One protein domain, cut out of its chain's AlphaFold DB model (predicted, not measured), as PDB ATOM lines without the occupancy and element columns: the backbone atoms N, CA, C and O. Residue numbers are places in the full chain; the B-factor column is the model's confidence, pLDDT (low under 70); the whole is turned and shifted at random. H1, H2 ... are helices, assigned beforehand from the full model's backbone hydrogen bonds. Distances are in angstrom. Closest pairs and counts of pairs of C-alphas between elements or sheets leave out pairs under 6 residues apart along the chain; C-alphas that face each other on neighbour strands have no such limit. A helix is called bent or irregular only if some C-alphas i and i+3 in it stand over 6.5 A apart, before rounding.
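Overview. This is residues 114 to 177 of the 401 residues of an uncharacterized protein of Methanomassiliicoccales archaeon RumEn M2 (UniProt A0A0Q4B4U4). H2, the longest helix, and H3 meet near one end of each as a V, and the short helix H1 lies across the open side of that V, so that the three make a triangle. The other end of the domain is a long irregular loop, residues 134 to 162, which runs out beyond H2 and folds back to H3. The printed part has 64 residues with three named helices, in the order H1, H2, H3, and no named strand. Its class is all helix, though under half of the residues, 28 of the 64, are in named elements. It is compact, with a radius of gyration of the C-alphas of 11.0 A and spans of 31 by 24 by 18 A.

Arrangement. H2, residues 122 to 133, touches H3, residues 163 to 172, with residues 129 to 133 alone. Their closest C-alphas, those of Cys 132 and Arg 166, are 5.0 A apart. The two helices run opposite ways at a steep tilt of 53 degrees. H1, residues 114 to 119, is close to H2 but not clearly touching; the closest C-alphas, those of Leu 117 and Ser 125, are 5.8 A apart. H1 and H2 run opposite ways at a tilt of 36 degrees, only just steep. H1 is also close to H3 but not clearly touching, about perpendicular at 80 degrees, with the closest C-alphas, those of His 114 and Ala 172, 5.6 A apart. In H1, H2 and H3 every O i to N i+4 pair is within hydrogen-bond range.

Along the chain. H2 is 16.2 A from first to last C-alpha, beginning at C-alpha 122 (170.358, 98.900, 213.047). H3 is 14.1 A long and ends at C-alpha 172 (156.593, 95.499, 217.052). H1 is 8.6 A long and begins at C-alpha 114 (158.117, 100.930, 217.157).

Size, cuts and confidence. The C-alphas farthest apart, those of Val 155 and Ser 175, are 32.9 A apart. The printed part has no cut. The link from H1 to H2 is tight, and that from H2 to H3, 29 residues, is long. Mean pLDDT of the printed part is 84.6, with residues 147 to 150 and residue 155 under 70.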
ATOM      1  N   HIS A 114     157.856 100.429 218.509       76.31
ATOM      2  CA  HIS A 114     158.117 100.930 217.157       76.31
ATOM      3  C   HIS A 114     159.026 102.158 217.202       76.31
ATOM      4  O   HIS A 114     160.021 102.224 216.485       76.31
ATOM      5  N   ILE A 115     158.760 103.080 218.132       73.69
ATOM      6  CA  ILE A 115     159.591 104.273 218.333       73.69
ATOM      7  C   ILE A 115     161.003 103.880 218.787       73.69
ATOM      8  O   ILE A 115     161.977 104.515 218.378       73.69
ATOM      9  N   ILE A 116     161.144 102.847 219.624       75.00
ATOM     10  CA  ILE A 116     162.461 102.332 220.023       75.00
ATOM     11  C   ILE A 116     163.217 101.816 218.793       75.00
ATOM     12  O   ILE A 116     164.348 102.236 218.561       75.00
ATOM     13  N   LEU A 117     162.592 100.936 218.010       79.00
ATOM     14  CA  LEU A 117     163.212 100.303 216.847       79.00
ATOM     15  C   LEU A 117     163.595 101.316 215.756       79.00
ATOM     16  O   LEU A 117     164.667 101.185 215.175       79.00
ATOM     17  N   GLU A 118     162.773 102.342 215.516       75.00
ATOM     18  CA  GLU A 118     163.037 103.388 214.516       75.00
ATOM     19  C   GLU A 118     164.170 104.348 214.912       75.00
ATOM     20  O   GLU A 118     164.889 104.854 214.049       75.00
ATOM     21  N   ASN A 119     164.327 104.634 216.210       73.56
ATOM     22  CA  ASN A 119     165.308 105.614 216.691       73.56
ATOM     23  C   ASN A 119     166.673 105.010 217.042       73.56
ATOM     24  O   ASN A 119     167.645 105.747 217.252       73.56
ATOM     25  N   LEU A 120     166.757 103.686 217.155       76.31
ATOM     26  CA  LEU A 120     168.025 102.987 217.297       76.31
ATOM     27  C   LEU A 120     168.667 102.794 215.925       76.31
ATOM     28  O   LEU A 120     167.990 102.596 214.921       76.31
ATOM     29  N   ASP A 121     169.997 102.846 215.877       80.56
ATOM     30  CA  ASP A 121     170.677 102.385 214.671       80.56
ATOM     31  C   ASP A 121     170.499 100.861 214.521       80.56
ATOM     32  O   ASP A 121     170.235 100.170 215.512       80.56
ATOM     33  N   PRO A 122     170.636 100.313 213.300       85.38
ATOM     34  CA  PRO A 122     170.358  98.900 213.047       85.38
ATOM     35  C   PRO A 122     171.159  97.931 213.925       85.38
ATOM     36  O   PRO A 122     170.660  96.859 214.256       85.38
ATOM     37  N   VAL A 123     172.379  98.301 214.328       87.25
ATOM     38  CA  VAL A 123     173.245  97.458 215.165       87.25
ATOM     39  C   VAL A 123     172.727  97.422 216.601       87.25
ATOM     40  O   VAL A 123     172.579  96.343 217.174       87.25
ATOM     41  N   ASP A 124     172.401  98.585 217.166       85.00
ATOM     42  CA  ASP A 124     171.828  98.691 218.509       85.00
ATOM     43  C   ASP A 124     170.432  98.043 218.588       85.00
ATOM     44  O   ASP A 124     170.112  97.368 219.569       85.00
ATOM     45  N   SER A 125     169.618  98.211 217.541       87.56
ATOM     46  CA  SER A 125     168.296  97.590 217.405       87.56
ATOM     47  C   SER A 125     168.396  96.062 217.367       87.56
ATOM     48  O   SER A 125     167.709  95.373 218.121       87.56
ATOM     49  N   TYR A 126     169.324  95.527 216.566       92.38
ATOM     50  CA  TYR A 126     169.589  94.091 216.503       92.38
ATOM     51  C   TYR A 126     170.071  93.536 217.849       92.38
ATOM     52  O   TYR A 126     169.552  92.527 218.315       92.38
ATOM     53  N   ALA A 127     171.005  94.219 218.519       92.19
ATOM     54  CA  ALA A 127     171.521  93.782 219.814       92.19
ATOM     55  C   ALA A 127     170.435  93.757 220.906       92.19
ATOM     56  O   ALA A 127     170.348  92.788 221.663       92.19
ATOM     57  N   LEU A 128     169.581  94.788 220.975       90.25
ATOM     58  CA  LEU A 128     168.444  94.818 221.900       90.25
ATOM     59  C   LEU A 128     167.416  93.729 221.565       90.25
ATOM     60  O   LEU A 128     166.893  93.087 222.474       90.25
ATOM     61  N   GLY A 129     167.144  93.510 220.281       94.00
ATOM     62  CA  GLY A 129     166.261  92.450 219.810       94.00
ATOM     63  C   GLY A 129     166.739  91.056 220.214       94.00
ATOM     64  O   GLY A 129     165.974  90.301 220.812       94.00
ATOM     65  N   CYS A 130     168.026  90.752 220.005       95.69
ATOM     66  CA  CYS A 130     168.645  89.516 220.490       95.69
ATOM     67  C   CYS A 130     168.531  89.386 222.014       95.69
ATOM     68  O   CYS A 130     168.168  88.323 222.506       95.69
ATOM     69  N   ALA A 131     168.774  90.465 222.768       93.94
ATOM     70  CA  ALA A 131     168.605  90.457 224.222       93.94
ATOM     71  C   ALA A 131     167.163  90.128 224.642       93.94
ATOM     72  O   ALA A 131     166.956  89.428 225.629       93.94
ATOM     73  N   CYS A 132     166.172  90.632 223.899       94.62
ATOM     74  CA  CYS A 132     164.763  90.349 224.149       94.62
ATOM     75  C   CYS A 132     164.379  88.914 223.775       94.62
ATOM     76  O   CYS A 132     163.487  88.367 224.415       94.62
ATOM     77  N   ALA A 133     165.029  88.306 222.776       96.69
ATOM     78  CA  ALA A 133     164.743  86.929 222.371       96.69
ATOM     79  C   ALA A 133     165.019  85.945 223.508       96.69
ATOM     80  O   ALA A 133     164.184  85.085 223.761       96.69
ATOM     81  N   PHE A 134     166.129  86.098 224.238       95.56
ATOM     82  CA  PHE A 134     166.447  85.218 225.362       95.56
ATOM     83  C   PHE A 134     165.348  85.223 226.441       95.56
ATOM     84  O   PHE A 134     164.935  86.273 226.957       95.56
ATOM     85  N   ARG A 135     164.892  84.017 226.809       93.69
ATOM     86  CA  ARG A 135     163.859  83.799 227.835       93.69
ATOM     87  C   ARG A 135     164.411  83.843 229.258       93.69
ATOM     88  O   ARG A 135     163.683  84.184 230.187       93.69
ATOM     89  N   VAL A 136     165.716  83.619 229.405       92.31
ATOM     90  CA  VAL A 136     166.463  83.730 230.663       92.31
ATOM     91  C   VAL A 136     167.490  84.870 230.606       92.31
ATOM     92  O   VAL A 136     167.905  85.269 229.514       92.31
ATOM     93  N   PRO A 137     167.914  85.429 231.755       91.56
ATOM     94  CA  PRO A 137     169.021  86.380 231.798       91.56
ATOM     95  C   PRO A 137     170.314  85.784 231.227       91.56
ATOM     96  O   PRO A 137     170.678  84.657 231.551       91.56
ATOM     97  N   VAL A 138     171.044  86.569 230.433       92.75
ATOM     98  CA  VAL A 138     172.322  86.177 229.812       92.75
ATOM     99  C   VAL A 138     173.382  87.268 230.005       92.75
ATOM    100  O   VAL A 138     173.020  88.434 230.184       92.75
ATOM    101  N   PRO A 139     174.690  86.965 229.964       90.75
ATOM    102  CA  PRO A 139     175.720  87.993 230.058       90.75
ATOM    103  C   PRO A 139     175.649  88.971 228.879       90.75
ATOM    104  O   PRO A 139     175.630  88.566 227.722       90.75
ATOM    105  N   VAL A 140     175.713  90.283 229.120       88.12
ATOM    106  CA  VAL A 140     175.712  91.273 228.018       88.12
ATOM    107  C   VAL A 140     176.886  91.072 227.053       88.12
ATOM    108  O   VAL A 140     176.793  91.419 225.878       88.12
ATOM    109  N   SER A 141     177.987  90.481 227.519       88.38
ATOM    110  CA  SER A 141     179.162  90.176 226.697       88.38
ATOM    111  C   SER A 141     178.899  89.177 225.571       88.38
ATOM    112  O   SER A 141     179.666  89.175 224.609       88.38
ATOM    113  N   ILE A 142     177.857  88.342 225.683       91.75
ATOM    114  CA  ILE A 142     177.491  87.368 224.646       91.75
ATOM    115  C   ILE A 142     176.607  87.981 223.562       91.75
ATOM    116  O   ILE A 142     176.278  87.294 222.605       91.75
ATOM    117  N   LEU A 143     176.172  89.235 223.708       91.62
ATOM    118  CA  LEU A 143     175.264  89.887 222.769       91.62
ATOM    119  C   LEU A 143     176.040  90.601 221.654       91.62
ATOM    120  O   LEU A 143     177.210  90.959 221.841       91.62
ATOM    121  N   PRO A 144     175.401  90.859 220.495       91.25
ATOM    122  CA  PRO A 144     176.018  91.634 219.430       91.25
ATOM    123  C   PRO A 144     176.532  92.977 219.960       91.25
ATOM    124  O   PRO A 144     175.861  93.660 220.739       91.25
ATOM    125  N   LYS A 145     177.740  93.368 219.541       84.62
ATOM    126  CA  LYS A 145     178.361  94.614 220.005       84.62
ATOM    127  C   LYS A 145     177.503  95.812 219.594       84.62
ATOM    128  O   LYS A 145     177.380  96.092 218.407       84.62
ATOM    129  N   SER A 146     176.982  96.530 220.583       74.31
ATOM    130  CA  SER A 146     176.234  97.779 220.418       74.31
ATOM    131  C   SER A 146     177.127  99.000 220.657       74.31
ATOM    132  O   SER A 146     178.110  98.949 221.403       74.31
ATOM    133  N   VAL A 147     176.806 100.107 219.991       61.88
ATOM    134  CA  VAL A 147     177.533 101.382 220.072       61.88
ATOM    135  C   VAL A 147     176.979 102.240 221.207       61.88
ATOM    136  O   VAL A 147     177.739 102.892 221.937       61.88
ATOM    137  N   LYS A 148     175.656 102.243 221.389       60.09
ATOM    138  CA  LYS A 148     175.000 102.828 222.562       60.09
ATOM    139  C   LYS A 148     174.682 101.659 223.491       60.09
ATOM    140  O   LYS A 148     174.135 100.657 223.056       60.09
ATOM    141  N   LEU A 149     175.044 101.745 224.771       59.41
ATOM    142  CA  LEU A 149     174.688 100.726 225.769       59.41
ATOM    143  C   LEU A 149     173.164 100.743 225.996       59.41
ATOM    144  O   LEU A 149     172.678 101.358 226.940       59.41
ATOM    145  N   VAL A 150     172.413 100.133 225.078       65.62
ATOM    146  CA  VAL A 150     170.942 100.105 225.065       65.62
ATOM    147  C   VAL A 150     170.393  98.992 225.953       65.62
ATOM    148  O   VAL A 150     169.256  99.077 226.407       65.62
ATOM    149  N   ILE A 151     171.195  97.959 226.202       79.88
ATOM    150  CA  ILE A 151     170.759  96.726 226.848       79.88
ATOM    151  C   ILE A 151     170.807  96.919 228.369       79.88
ATOM    152  O   ILE A 151     171.899  97.112 228.914       79.88
ATOM    153  N   PRO A 152     169.656  96.899 229.068       77.31
ATOM    154  CA  PRO A 152     169.633  96.969 230.521       77.31
ATOM    155  C   PRO A 152     170.355  95.763 231.123       77.31
ATOM    156  O   PRO A 152     170.123  94.626 230.707       77.31
ATOM    157  N   ALA A 153     171.201  96.020 232.116       78.62
ATOM    158  CA  ALA A 153     171.969  94.991 232.794       78.62
ATOM    159  C   ALA A 153     172.112  95.290 234.281       78.62
ATOM    160  O   ALA A 153     172.060  96.449 234.700       78.62
ATOM    161  N   ASP A 154     172.296  94.239 235.071       74.44
ATOM    162  CA  ASP A 154     172.557  94.362 236.495       74.44
ATOM    163  C   ASP A 154     174.042  94.639 236.791       74.44
ATOM    164  O   ASP A 154     174.892  94.783 235.907       74.44
ATOM    165  N   VAL A 155     174.375  94.709 238.081       67.06
ATOM    166  CA  VAL A 155     175.747  94.959 238.550       67.06
ATOM    167  C   VAL A 155     176.728  93.826 238.235       67.06
ATOM    168  O   VAL A 155     177.938  94.054 238.300       67.06
ATOM    169  N   SER A 156     176.229  92.625 237.933       73.81
ATOM    170  CA  SER A 156     177.028  91.457 237.551       73.81
ATOM    171  C   SER A 156     177.278  91.386 236.040       73.81
ATOM    172  O   SER A 156     178.168  90.662 235.604       73.81
ATOM    173  N   GLY A 157     176.571  92.207 235.256       77.31
ATOM    174  CA  GLY A 157     176.668  92.240 233.799       77.31
ATOM    175  C   GLY A 157     175.679  91.310 233.097       77.31
ATOM    176  O   GLY A 157     175.821  91.098 231.893       77.31
ATOM    177  N   MET A 158     174.686  90.784 233.819       82.69
ATOM    178  CA  MET A 158     173.597  89.980 233.261       82.69
ATOM    179  C   MET A 158     172.481  90.885 232.749       82.69
ATOM    180  O   MET A 158     172.221  91.943 233.326       82.69
ATOM    181  N   THR A 159     171.812  90.484 231.671       88.50
ATOM    182  CA  THR A 159     170.674  91.223 231.125       88.50
ATOM    183  C   THR A 159     169.522  91.307 232.124       88.50
ATOM    184  O   THR A 159     169.209  90.359 232.839       88.50
ATOM    185  N   VAL A 160     168.846  92.456 232.140       83.44
ATOM    186  CA  VAL A 160     167.627  92.687 232.929       83.44
ATOM    187  C   VAL A 160     166.526  93.150 231.982       83.44
ATOM    188  O   VAL A 160     166.153  94.324 231.939       83.44
ATOM    189  N   ILE A 161     166.040  92.217 231.165       85.50
ATOM    190  CA  ILE A 161     164.931  92.463 230.243       85.50
ATOM    191  C   ILE A 161     163.620  92.128 230.945       85.50
ATOM    192  O   ILE A 161     163.420  91.029 231.451       85.50
ATOM    193  N   ASP A 162     162.726  93.104 230.977       81.38
ATOM    194  CA  ASP A 162     161.387  92.942 231.528       81.38
ATOM    195  C   ASP A 162     160.447  92.274 230.522       81.38
ATOM    196  O   ASP A 162     160.514  92.573 229.329       81.38
ATOM    197  N   GLU A 163     159.531  91.429 231.000       82.56
ATOM    198  CA  GLU A 163     158.586  90.707 230.139       82.56
ATOM    199  C   GLU A 163     157.732  91.650 229.284       82.56
ATOM    200  O   GLU A 163     157.507  91.401 228.102       82.56
ATOM    201  N   ARG A 164     157.316  92.801 229.827       80.56
ATOM    202  CA  ARG A 164     156.543  93.779 229.055       80.56
ATOM    203  C   ARG A 164     157.370  94.367 227.917       80.56
ATOM    204  O   ARG A 164     156.848  94.555 226.819       80.56
ATOM    205  N   LEU A 165     158.645  94.657 228.172       82.88
ATOM    206  CA  LEU A 165     159.563  95.133 227.140       82.88
ATOM    207  C   LEU A 165     159.759  94.062 226.065       82.88
ATOM    208  O   LEU A 165     159.597  94.363 224.886       82.88
ATOM    209  N   ARG A 166     160.052  92.824 226.474       89.38
ATOM    210  CA  ARG A 166     160.200  91.676 225.573       89.38
ATOM    211  C   ARG A 166     158.972  91.521 224.679       89.38
ATOM    212  O   ARG A 166     159.098  91.578 223.458       89.38
ATOM    213  N   SER A 167     157.787  91.410 225.278       87.94
ATOM    214  CA  SER A 167     156.515  91.243 224.567       87.94
ATOM    215  C   SER A 167     156.252  92.379 223.573       87.94
ATOM    216  O   SER A 167     155.883  92.133 222.424       87.94
ATOM    217  N   ASN A 168     156.493  93.631 223.975       86.56
ATOM    218  CA  ASN A 168     156.305  94.785 223.097       86.56
ATOM    219  C   ASN A 168     157.298  94.792 221.926       86.56
ATOM    220  O   ASN A 168     156.888  95.043 220.796       86.56
ATOM    221  N   MET A 169     158.574  94.482 222.174       90.25
ATOM    222  CA  MET A 169     159.606  94.400 221.134       90.25
ATOM    223  C   MET A 169     159.303  93.287 220.126       90.25
ATOM    224  O   MET A 169     159.346  93.530 218.922       90.25
ATOM    225  N   MET A 170     158.918  92.098 220.599       92.31
ATOM    226  CA  MET A 170     158.543  90.973 219.731       92.31
ATOM    227  C   MET A 170     157.279  91.261 218.915       92.31
ATOM    228  O   MET A 170     157.171  90.862 217.754       92.31
ATOM    229  N   ARG A 171     156.316  91.994 219.483       91.00
ATOM    230  CA  ARG A 171     155.108  92.396 218.753       91.00
ATOM    231  C   ARG A 171     155.401  93.440 217.675       91.00
ATOM    232  O   ARG A 171     154.815  93.361 216.602       91.00
ATOM    233  N   ALA A 172     156.280  94.399 217.962       89.75
ATOM    234  CA  ALA A 172     156.593  95.499 217.052       89.75
ATOM    235  C   ALA A 172     157.538  95.105 215.907       89.75
ATOM    236  O   ALA A 172     157.508  95.726 214.844       89.75
ATOM    237  N   ALA A 173     158.382  94.097 216.122       91.62
ATOM    238  CA  ALA A 173     159.347  93.631 215.140       91.62
ATOM    239  C   ALA A 173     158.689  92.900 213.961       91.62
ATOM    240  O   ALA A 173     157.753  92.109 214.131       91.62
ATOM    241  N   ASP A 174     159.231  93.114 212.761       93.31
ATOM    242  CA  ASP A 174     158.870  92.314 211.596       93.31
ATOM    243  C   ASP A 174     159.364  90.859 211.727       93.31
ATOM    244  O   ASP A 174     160.152  90.505 212.613       93.31
ATOM    245  N   SER A 175     158.855  89.975 210.866       94.31
ATOM    246  CA  SER A 175     159.184  88.547 210.911       94.31
ATOM    247  C   SER A 175     160.656  88.256 210.615       94.31
ATOM    248  O   SER A 175     161.198  87.301 211.165       94.31
ATOM    249  N   VAL A 176     161.320  89.077 209.797       95.69
ATOM    250  CA  VAL A 176     162.727  88.885 209.420       95.69
ATOM    251  C   VAL A 176     163.634  89.211 210.603       95.69
ATOM    252  O   VAL A 176     164.524  88.426 210.934       95.69
ATOM    253  N   ALA A 177     163.384  90.332 211.277       95.38
ATOM    254  CA  ALA A 177     164.104  90.739 212.474       95.38
ATOM    255  C   ALA A 177     163.924  89.714 213.599       95.38
ATOM    256  O   ALA A 177     164.918  89.239 214.148       95.38
TER     257      ALA A 177